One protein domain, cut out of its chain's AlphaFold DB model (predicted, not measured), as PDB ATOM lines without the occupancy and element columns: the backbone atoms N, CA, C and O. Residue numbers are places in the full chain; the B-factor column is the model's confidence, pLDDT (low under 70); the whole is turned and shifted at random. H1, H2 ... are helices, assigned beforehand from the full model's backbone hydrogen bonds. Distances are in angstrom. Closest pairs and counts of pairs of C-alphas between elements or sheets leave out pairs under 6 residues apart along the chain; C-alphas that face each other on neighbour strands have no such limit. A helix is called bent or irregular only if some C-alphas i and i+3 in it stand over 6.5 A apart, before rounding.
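AT A GLANCE: This is residues 306 to 377 of the 466 residues of an uncharacterized protein of Orchesella cincta (UniProt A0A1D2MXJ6). The domain is a wide, open V: one limb is the long helix H4, whose residues 348 to 377 stick out free, and the other is a loose, winding run of chain with three short helices, H1, H2 and H3. The V turns at residues 337 to 343, between H3 and H4, and no helix touches another. The printed part has 72 residues with four named helices, in the order H1, H2, H3, H4, and no named strand; the class is all helix. The whole is extended, with a radius of gyration of the C-alphas of 21.7 A, and elongated, spanning 67 by 34 by 21 A.

IN THESE COORDINATES: Begin with H4, residues 344 to 377: find C-alpha 344 at (178.265, 131.297, 184.686), and from there the helix runs 50.0 A to C-alpha 377 at (164.804, 168.975, 154.780). Going back along the chain, you reach H3, residues 330 to 336, 10.0 A from first to last C-alpha. Before it comes H2, residues 320 to 324, 5.7 A long from first to last C-alpha. The printed part begins with H1, residues 306 to 311, which starts at C-alpha 306 at (202.450, 140.160, 197.417) and measures 8.6 A from first to last C-alpha.

HOW THE PARTS SIT: Look first at the beginning of H4, where H3 is close but not clearly touching: their closest C-alphas, those of Val 335 and Gly 344, are 7.7 A apart. The two helices run opposite ways at a steep tilt of 45 degrees, and their centres are 26.0 A apart. H2 is apart from H3 and from H4. H1 is apart from H2, H3 and H4. Read the backbone atoms of H1, H2, H3 and H4, and in each you will find every O i to N i+4 pair within hydrogen-bond range. No helix is bent or irregular.

THE WHOLE: The two C-alphas farthest apart, those of Asp 317 and Thr 377, are 66.8 A apart. Residues 336 to 341 and residues 348 to 377 stand free; without them the body has 36 residues and spans 37 by 20 by 12 A. Reading from 306 to 377 you will meet no cut. The link from H2 to H3, 5 residues, is tight; those from H1 to H2, 8 residues, and from H3 to H4, 7 residues, are short, and no link is long. In the B-factor column the mean pLDDT of the printed part is 74.8; the model's confidence is under 70 at residues 318 to 321, residue 324, residues 327 to 347 and residue 350. H3 has a mean pLDDT of 60, and H4 has 83.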
ATOM      1  N   GLN A 306     201.470 139.379 196.656       74.81
ATOM      2  CA  GLN A 306     202.450 140.160 197.417       74.81
ATOM      3  C   GLN A 306     203.382 140.987 196.524       74.81
ATOM      4  O   GLN A 306     203.778 142.099 196.877       74.81
ATOM      5  N   GLU A 307     203.743 140.461 195.357       78.31
ATOM      6  CA  GLU A 307     204.553 141.172 194.373       78.31
ATOM      7  C   GLU A 307     203.752 142.305 193.724       78.31
ATOM      8  O   GLU A 307     204.262 143.417 193.612       78.31
ATOM      9  N   MET A 308     202.472 142.069 193.420       71.06
ATOM     10  CA  MET A 308     201.536 143.108 192.973       71.06
ATOM     11  C   MET A 308     201.364 144.210 194.028       71.06
ATOM     12  O   MET A 308     201.539 145.385 193.716       71.06
ATOM     13  N   GLN A 309     201.108 143.855 195.291       78.62
ATOM     14  CA  GLN A 309     201.004 144.822 196.395       78.62
ATOM     15  C   GLN A 309     202.268 145.677 196.520       78.62
ATOM     16  O   GLN A 309     202.187 146.903 196.608       78.62
ATOM     17  N   ARG A 310     203.450 145.052 196.420       80.75
ATOM     18  CA  ARG A 310     204.734 145.762 196.440       80.75
ATOM     19  C   ARG A 310     204.902 146.702 195.241       80.75
ATOM     20  O   ARG A 310     205.405 147.807 195.432       80.75
ATOM     21  N   ILE A 311     204.504 146.293 194.033       82.44
ATOM     22  CA  ILE A 311     204.585 147.130 192.820       82.44
ATOM     23  C   ILE A 311     203.723 148.389 192.967       82.44
ATOM     24  O   ILE A 311     204.151 149.471 192.567       82.44
ATOM     25  N   TYR A 312     202.543 148.264 193.575       75.38
ATOM     26  CA  TYR A 312     201.602 149.373 193.750       75.38
ATOM     27  C   TYR A 312     201.758 150.131 195.078       75.38
ATOM     28  O   TYR A 312     200.995 151.058 195.338       75.38
ATOM     29  N   GLY A 313     202.762 149.790 195.894       80.00
ATOM     30  CA  GLY A 313     203.049 150.481 197.155       80.00
ATOM     31  C   GLY A 313     201.993 150.268 198.239       80.00
ATOM     32  O   GLY A 313     201.856 151.110 199.121       80.00
ATOM     33  N   VAL A 314     201.247 149.167 198.161       77.75
ATOM     34  CA  VAL A 314     200.237 148.782 199.147       77.75
ATOM     35  C   VAL A 314     200.924 147.987 200.254       77.75
ATOM     36  O   VAL A 314     201.650 147.029 199.967       77.75
ATOM     37  N   GLU A 315     200.743 148.395 201.510       81.31
ATOM     38  CA  GLU A 315     201.360 147.692 202.634       81.31
ATOM     39  C   GLU A 315     200.769 146.274 202.760       81.31
ATOM     40  O   GLU A 315     199.552 146.101 202.700       81.31
ATOM     41  N   PRO A 316     201.608 145.234 202.924       75.56
ATOM     42  CA  PRO A 316     201.165 143.836 202.892       75.56
ATOM     43  C   PRO A 316     200.239 143.440 204.055       75.56
ATOM     44  O   PRO A 316     199.606 142.389 203.980       75.56
ATOM     45  N   ASP A 317     200.147 144.274 205.095       71.69
ATOM     46  CA  ASP A 317     199.329 144.035 206.290       71.69
ATOM     47  C   ASP A 317     197.959 144.742 206.236       71.69
ATOM     48  O   ASP A 317     197.118 144.529 207.116       71.69
ATOM     49  N   GLU A 318     197.695 145.563 205.210       68.62
ATOM     50  CA  GLU A 318     196.360 146.120 205.002       68.62
ATOM     51  C   GLU A 318     195.435 145.012 204.487       68.62
ATOM     52  O   GLU A 318     195.651 144.415 203.429       68.62
ATOM     53  N   ASN A 319     194.382 144.721 205.256       68.56
ATOM     54  CA  ASN A 319     193.300 143.828 204.849       68.56
ATOM     55  C   ASN A 319     192.496 144.504 203.728       68.56
ATOM     56  O   ASN A 319     191.371 144.957 203.933       68.56
ATOM     57  N   LEU A 320     193.073 144.543 202.526       64.94
ATOM     58  CA  LEU A 320     192.486 145.136 201.324       64.94
ATOM     59  C   LEU A 320     191.085 144.606 201.061       64.94
ATOM     60  O   LEU A 320     190.233 145.352 200.610       64.94
ATOM     61  N   VAL A 321     190.835 143.341 201.401       69.56
ATOM     62  CA  VAL A 321     189.517 142.712 201.290       69.56
ATOM     63  C   VAL A 321     188.453 143.501 202.053       69.56
ATOM     64  O   VAL A 321     187.355 143.692 201.546       69.56
ATOM     65  N   ARG A 322     188.787 143.999 203.246       71.12
ATOM     66  CA  ARG A 322     187.856 144.687 204.140       71.12
ATOM     67  C   ARG A 322     187.677 146.162 203.773       71.12
ATOM     68  O   ARG A 322     186.575 146.686 203.870       71.12
ATOM     69  N   ASP A 323     188.739 146.815 203.310       70.19
ATOM     70  CA  ASP A 323     188.671 148.220 202.888       70.19
ATOM     71  C   ASP A 323     188.062 148.379 201.486       70.19
ATOM     72  O   ASP A 323     187.422 149.389 201.189       70.19
ATOM     73  N   TRP A 324     188.203 147.362 200.630       67.81
ATOM     74  CA  TRP A 324     187.582 147.319 199.305       67.81
ATOM     75  C   TRP A 324     186.147 146.799 199.320       67.81
ATOM     76  O   TRP A 324     185.455 146.968 198.322       67.81
ATOM     77  N   GLU A 325     185.670 146.226 200.426       70.56
ATOM     78  CA  GLU A 325     184.312 145.679 200.549       70.56
ATOM     79  C   GLU A 325     183.237 146.726 200.211       70.56
ATOM     80  O   GLU A 325     182.273 146.430 199.514       70.56
ATOM     81  N   ALA A 326     183.450 147.990 200.590       71.06
ATOM     82  CA  ALA A 326     182.538 149.089 200.266       71.06
ATOM     83  C   ALA A 326     182.577 149.533 198.787       71.06
ATOM     84  O   ALA A 326     181.655 150.204 198.322       71.06
ATOM     85  N   TYR A 327     183.643 149.195 198.059       59.44
ATOM     86  CA  TYR A 327     183.846 149.549 196.648       59.44
ATOM     87  C   TYR A 327     183.652 148.357 195.705       59.44
ATOM     88  O   TYR A 327     183.607 148.533 194.485       59.44
ATOM     89  N   ARG A 328     183.534 147.144 196.251       62.09
ATOM     90  CA  ARG A 328     183.248 145.931 195.498       62.09
ATOM     91  C   ARG A 328     181.794 145.996 195.048       62.09
ATOM     92  O   ARG A 328     180.870 146.051 195.849       62.09
ATOM     93  N   SER A 329     181.584 146.076 193.738       68.12
ATOM     94  CA  SER A 329     180.229 146.072 193.195       68.12
ATOM     95  C   SER A 329     179.596 144.698 193.399       68.12
ATOM     96  O   SER A 329     180.261 143.691 193.165       68.12
ATOM     97  N   HIS A 330     178.300 144.669 193.695       59.16
ATOM     98  CA  HIS A 330     177.517 143.440 193.845       59.16
ATOM     99  C   HIS A 330     177.665 142.463 192.656       59.16
ATOM    100  O   HIS A 330     177.657 141.251 192.830       59.16
ATOM    101  N   LEU A 331     177.897 142.987 191.448       51.38
ATOM    102  CA  LEU A 331     178.207 142.211 190.241       51.38
ATOM    103  C   LEU A 331     179.511 141.408 190.345       51.38
ATOM    104  O   LEU A 331     179.572 140.268 189.905       51.38
ATOM    105  N   VAL A 332     180.545 141.982 190.956       66.00
ATOM    106  CA  VAL A 332     181.820 141.297 191.209       66.00
ATOM    107  C   VAL A 332     181.634 140.247 192.306       66.00
ATOM    108  O   VAL A 332     182.233 139.181 192.225       66.00
ATOM    109  N   ASP A 333     180.776 140.495 193.297       66.12
ATOM    110  CA  ASP A 333     180.430 139.470 194.286       66.12
ATOM    111  C   ASP A 333     179.698 138.283 193.650       66.12
ATOM    112  O   ASP A 333     180.026 137.150 193.978       66.12
ATOM    113  N   MET A 334     178.779 138.519 192.704       58.97
ATOM    114  CA  MET A 334     178.103 137.441 191.967       58.97
ATOM    115  C   MET A 334     179.069 136.642 191.087       58.97
ATOM    116  O   MET A 334     179.021 135.419 191.095       58.97
ATOM    117  N   VAL A 335     179.977 137.316 190.373       58.56
ATOM    118  CA  VAL A 335     180.961 136.660 189.490       58.56
ATOM    119  C   VAL A 335     181.949 135.791 190.270       58.56
ATOM    120  O   VAL A 335     182.366 134.748 189.782       58.56
ATOM    121  N   TYR A 336     182.337 136.216 191.474       62.31
ATOM    122  CA  TYR A 336     183.337 135.518 192.290       62.31
ATOM    123  C   TYR A 336     182.742 134.689 193.433       62.31
ATOM    124  O   TYR A 336     183.491 134.102 194.215       62.31
ATOM    125  N   ALA A 337     181.417 134.606 193.552       65.12
ATOM    126  CA  ALA A 337     180.754 133.629 194.406       65.12
ATOM    127  C   ALA A 337     180.772 132.245 193.725       65.12
ATOM    128  O   ALA A 337     179.731 131.630 193.514       65.12
ATOM    129  N   GLU A 338     181.969 131.734 193.410       51.62
ATOM    130  CA  GLU A 338     182.240 130.445 192.741       51.62
ATOM    131  C   GLU A 338     181.778 129.198 193.537       51.62
ATOM    132  O   GLU A 338     182.160 128.082 193.211       51.62
ATOM    133  N   ASN A 339     180.938 129.342 194.566       50.66
ATOM    134  CA  ASN A 339     180.437 128.226 195.377       50.66
ATOM    135  C   ASN A 339     178.910 128.157 195.526       50.66
ATOM    136  O   ASN A 339     178.429 127.261 196.215       50.66
ATOM    137  N   ASN A 340     178.135 129.048 194.896       50.53
ATOM    138  CA  ASN A 340     176.672 129.054 195.060       50.53
ATOM    139  C   ASN A 340     175.879 128.469 193.881       50.53
ATOM    140  O   ASN A 340     174.658 128.582 193.879       50.53
ATOM    141  N   GLY A 341     176.533 127.826 192.907       55.12
ATOM    142  CA  GLY A 341     175.822 127.151 191.812       55.12
ATOM    143  C   GLY A 341     175.035 128.098 190.903       55.12
ATOM    144  O   GLY A 341     174.069 127.674 190.284       55.12
ATOM    145  N   VAL A 342     175.424 129.375 190.848       55.28
ATOM    146  CA  VAL A 342     174.975 130.267 189.779       55.28
ATOM    147  C   VAL A 342     175.825 129.908 188.572       55.28
ATOM    148  O   VAL A 342     177.027 130.191 188.554       55.28
ATOM    149  N   ASP A 343     175.223 129.201 187.623       61.38
ATOM    150  CA  ASP A 343     175.879 128.815 186.385       61.38
ATOM    151  C   ASP A 343     176.377 130.088 185.695       61.38
ATOM    152  O   ASP A 343     175.636 131.054 185.511       61.38
ATOM    153  N   GLY A 344     177.663 130.127 185.336       57.84
ATOM    154  CA  GLY A 344     178.265 131.297 184.686       57.84
ATOM    155  C   GLY A 344     177.535 131.724 183.406       57.84
ATOM    156  O   GLY A 344     177.685 132.866 182.970       57.84
ATOM    157  N   ASP A 345     176.715 130.833 182.849       62.03
ATOM    158  CA  ASP A 345     175.838 131.054 181.705       62.03
ATOM    159  C   ASP A 345     174.760 132.123 181.973       62.03
ATOM    160  O   ASP A 345     174.543 132.974 181.105       62.03
ATOM    161  N   ASP A 346     174.207 132.211 183.189       67.69
ATOM    162  CA  ASP A 346     173.218 133.238 183.572       67.69
ATOM    163  C   ASP A 346     173.812 134.653 183.495       67.69
ATOM    164  O   ASP A 346     173.148 135.646 183.182       67.69
ATOM    165  N   LEU A 347     175.113 134.767 183.768       62.94
ATOM    166  CA  LEU A 347     175.832 136.036 183.764       62.94
ATOM    167  C   LEU A 347     176.116 136.519 182.337       62.94
ATOM    168  O   LEU A 347     176.075 137.724 182.066       62.94
ATOM    169  N   TYR A 348     176.345 135.583 181.414       70.56
ATOM    170  CA  TYR A 348     176.394 135.891 179.989       70.56
ATOM    171  C   TYR A 348     175.012 136.267 179.459       70.56
ATOM    172  O   TYR A 348     174.917 137.239 178.707       70.56
ATOM    173  N   GLU A 349     173.952 135.575 179.877       73.56
ATOM    174  CA  GLU A 349     172.574 135.874 179.475       73.56
ATOM    175  C   GLU A 349     172.138 137.276 179.930       73.56
ATOM    176  O   GLU A 349     171.736 138.093 179.098       73.56
ATOM    177  N   MET A 350     172.389 137.642 181.193       69.00
ATOM    178  CA  MET A 350     172.190 139.016 181.677       69.00
ATOM    179  C   MET A 350     173.036 140.041 180.902       69.00
ATOM    180  O   MET A 350     172.577 141.145 180.599       69.00
ATOM    181  N   GLY A 351     174.273 139.689 180.537       73.69
ATOM    182  CA  GLY A 351     175.120 140.524 179.684       73.69
ATOM    183  C   GLY A 351     174.505 140.771 178.300       73.69
ATOM    184  O   GLY A 351     174.551 141.897 177.790       73.69
ATOM    185  N   TYR A 352     173.882 139.748 177.708       73.88
ATOM    186  CA  TYR A 352     173.158 139.863 176.443       73.88
ATOM    187  C   TYR A 352     171.894 140.713 176.573       73.88
ATOM    188  O   TYR A 352     171.649 141.544 175.695       73.88
ATOM    189  N   GLU A 353     171.133 140.578 177.659       76.25
ATOM    190  CA  GLU A 353     169.953 141.409 177.916       76.25
ATOM    191  C   GLU A 353     170.320 142.893 178.032       76.25
ATOM    192  O   GLU A 353     169.724 143.741 177.358       76.25
ATOM    193  N   VAL A 354     171.353 143.208 178.821       75.19
ATOM    194  CA  VAL A 354     171.853 144.581 178.989       75.19
ATOM    195  C   VAL A 354     172.334 145.141 177.651       75.19
ATOM    196  O   VAL A 354     171.955 146.252 177.273       75.19
ATOM    197  N   ASN A 355     173.107 144.370 176.884       80.44
ATOM    198  CA  ASN A 355     173.552 144.787 175.556       80.44
ATOM    199  C   ASN A 355     172.368 144.988 174.585       80.44
ATOM    200  O   ASN A 355     172.349 145.929 173.787       80.44
ATOM    201  N   GLY A 356     171.328 144.157 174.693       85.69
ATOM    202  CA  GLY A 356     170.082 144.297 173.943       85.69
ATOM    203  C   GLY A 356     169.312 145.579 174.278       85.69
ATOM    204  O   GLY A 356     168.703 146.182 173.393       85.69
ATOM    205  N   VAL A 357     169.352 146.045 175.531       81.81
ATOM    206  CA  VAL A 357     168.781 147.348 175.925       81.81
ATOM    207  C   VAL A 357     169.565 148.503 175.299       81.81
ATOM    208  O   VAL A 357     168.950 149.401 174.722       81.81
ATOM    209  N   TYR A 358     170.900 148.466 175.344       81.50
ATOM    210  CA  TYR A 358     171.739 149.496 174.715       81.50
ATOM    211  C   TYR A 358     171.532 149.568 173.201       81.50
ATOM    212  O   TYR A 358     171.389 150.660 172.656       81.50
ATOM    213  N   THR A 359     171.440 148.414 172.537       86.94
ATOM    214  CA  THR A 359     171.196 148.349 171.089       86.94
ATOM    215  C   THR A 359     169.848 148.983 170.735       86.94
ATOM    216  O   THR A 359     169.789 149.855 169.875       86.94
ATOM    217  N   ARG A 360     168.776 148.651 171.474       88.94
ATOM    218  CA  ARG A 360     167.450 149.264 171.275       88.94
ATOM    219  C   ARG A 360     167.456 150.777 171.500       88.94
ATOM    220  O   ARG A 360     166.804 151.509 170.760       88.94
ATOM    221  N   GLN A 361     168.185 151.264 172.507       84.62
ATOM    222  CA  GLN A 361     168.332 152.706 172.731       84.62
ATOM    223  C   GLN A 361     169.080 153.394 171.588       84.62
ATOM    224  O   GLN A 361     168.698 154.496 171.198       84.62
ATOM    225  N   GLN A 362     170.112 152.749 171.048       88.69
ATOM    226  CA  GLN A 362     170.868 153.266 169.915       88.69
ATOM    227  C   GLN A 362     170.004 153.338 168.651       88.69
ATOM    228  O   GLN A 362     169.940 154.401 168.040       88.69
ATOM    229  N   ASP A 363     169.251 152.280 168.340       89.75
ATOM    230  CA  ASP A 363     168.314 152.264 167.208       89.75
ATOM    231  C   ASP A 363     167.257 153.375 167.349       89.75
ATOM    232  O   ASP A 363     166.999 154.134 166.416       89.75
ATOM    233  N   THR A 364     166.713 153.559 168.560       90.44
ATOM    234  CA  THR A 364     165.738 154.630 168.840       90.44
ATOM    235  C   THR A 364     166.349 156.027 168.649       90.44
ATOM    236  O   THR A 364     165.680 156.952 168.178       90.44
ATOM    237  N   ALA A 365     167.619 156.211 169.023       88.38
ATOM    238  CA  ALA A 365     168.331 157.471 168.835       88.38
ATOM    239  C   ALA A 365     168.612 157.750 167.350       88.38
ATOM    240  O   ALA A 365     168.441 158.888 166.898       88.38
ATOM    241  N   ASP A 366     168.988 156.725 166.586       91.19
ATOM    242  CA  ASP A 366     169.228 156.827 165.147       91.19
ATOM    243  C   ASP A 366     167.932 157.140 164.385       91.19
ATOM    244  O   ASP A 366     167.918 158.048 163.546       91.19
ATOM    245  N   ASP A 367     166.819 156.493 164.738       92.19
ATOM    246  CA  ASP A 367     165.490 156.787 164.189       92.19
ATOM    247  C   ASP A 367     165.065 158.231 164.468       92.19
ATOM    248  O   ASP A 367     164.587 158.940 163.574       92.19
ATOM    249  N   PHE A 368     165.296 158.714 165.692       94.25
ATOM    250  CA  PHE A 368     165.026 160.104 166.052       94.25
ATOM    251  C   PHE A 368     165.873 161.086 165.228       94.25
ATOM    252  O   PHE A 368     165.357 162.092 164.729       94.25
ATOM    253  N   MET A 369     167.164 160.798 165.043       94.19
ATOM    254  CA  MET A 369     168.062 161.628 164.235       94.19
ATOM    255  C   MET A 369     167.653 161.641 162.759       94.19
ATOM    256  O   MET A 369     167.646 162.704 162.131       94.19
ATOM    257  N   GLN A 370     167.247 160.498 162.204       93.12
ATOM    258  CA  GLN A 370     166.724 160.420 160.841       93.12
ATOM    259  C   GLN A 370     165.414 161.198 160.684       93.12
ATOM    260  O   GLN A 370     165.273 161.963 159.727       93.12
ATOM    261  N   ALA A 371     164.473 161.049 161.620       94.31
ATOM    262  CA  ALA A 371     163.209 161.781 161.612       94.31
ATOM    263  C   ALA A 371     163.438 163.298 161.671       94.31
ATOM    264  O   ALA A 371     162.841 164.051 160.899       94.31
ATOM    265  N   ARG A 372     164.366 163.749 162.520       94.88
ATOM    266  CA  ARG A 372     164.750 165.161 162.619       94.88
ATOM    267  C   ARG A 372     165.380 165.682 161.331       94.88
ATOM    268  O   ARG A 372     165.041 166.775 160.891       94.88
ATOM    269  N   ASN A 373     166.265 164.910 160.704       92.12
ATOM    270  CA  ASN A 373     166.868 165.303 159.430       92.12
ATOM    271  C   ASN A 373     165.815 165.432 158.321       92.12
ATOM    272  O   ASN A 373     165.880 166.373 157.534       92.12
ATOM    273  N   ARG A 374     164.808 164.546 158.289       93.88
ATOM    274  CA  ARG A 374     163.676 164.667 157.353       93.88
ATOM    275  C   ARG A 374     162.890 165.958 157.587       93.88
ATOM    276  O   ARG A 374     162.651 166.685 156.629       93.88
ATOM    277  N   GLN A 375     162.582 166.289 158.842       93.75
ATOM    278  CA  GLN A 375     161.904 167.547 159.182       93.75
ATOM    279  C   GLN A 375     162.707 168.773 158.735       93.75
ATOM    280  O   GLN A 375     162.147 169.653 158.094       93.75
ATOM    281  N   ILE A 376     164.023 168.798 158.974       93.00
ATOM    282  CA  ILE A 376     164.893 169.897 158.519       93.00
ATOM    283  C   ILE A 376     164.833 170.033 156.991       93.00
ATOM    284  O   ILE A 376     164.672 171.137 156.478       93.00
ATOM    285  N   THR A 377     164.895 168.921 156.250       93.75
ATOM    286  CA  THR A 377     164.804 168.975 154.780       93.75
ATOM    287  C   THR A 377     163.432 169.420 154.270       93.75
ATOM    288  O   THR A 377     163.339 170.022 153.200       93.75
TER     289      THR A 377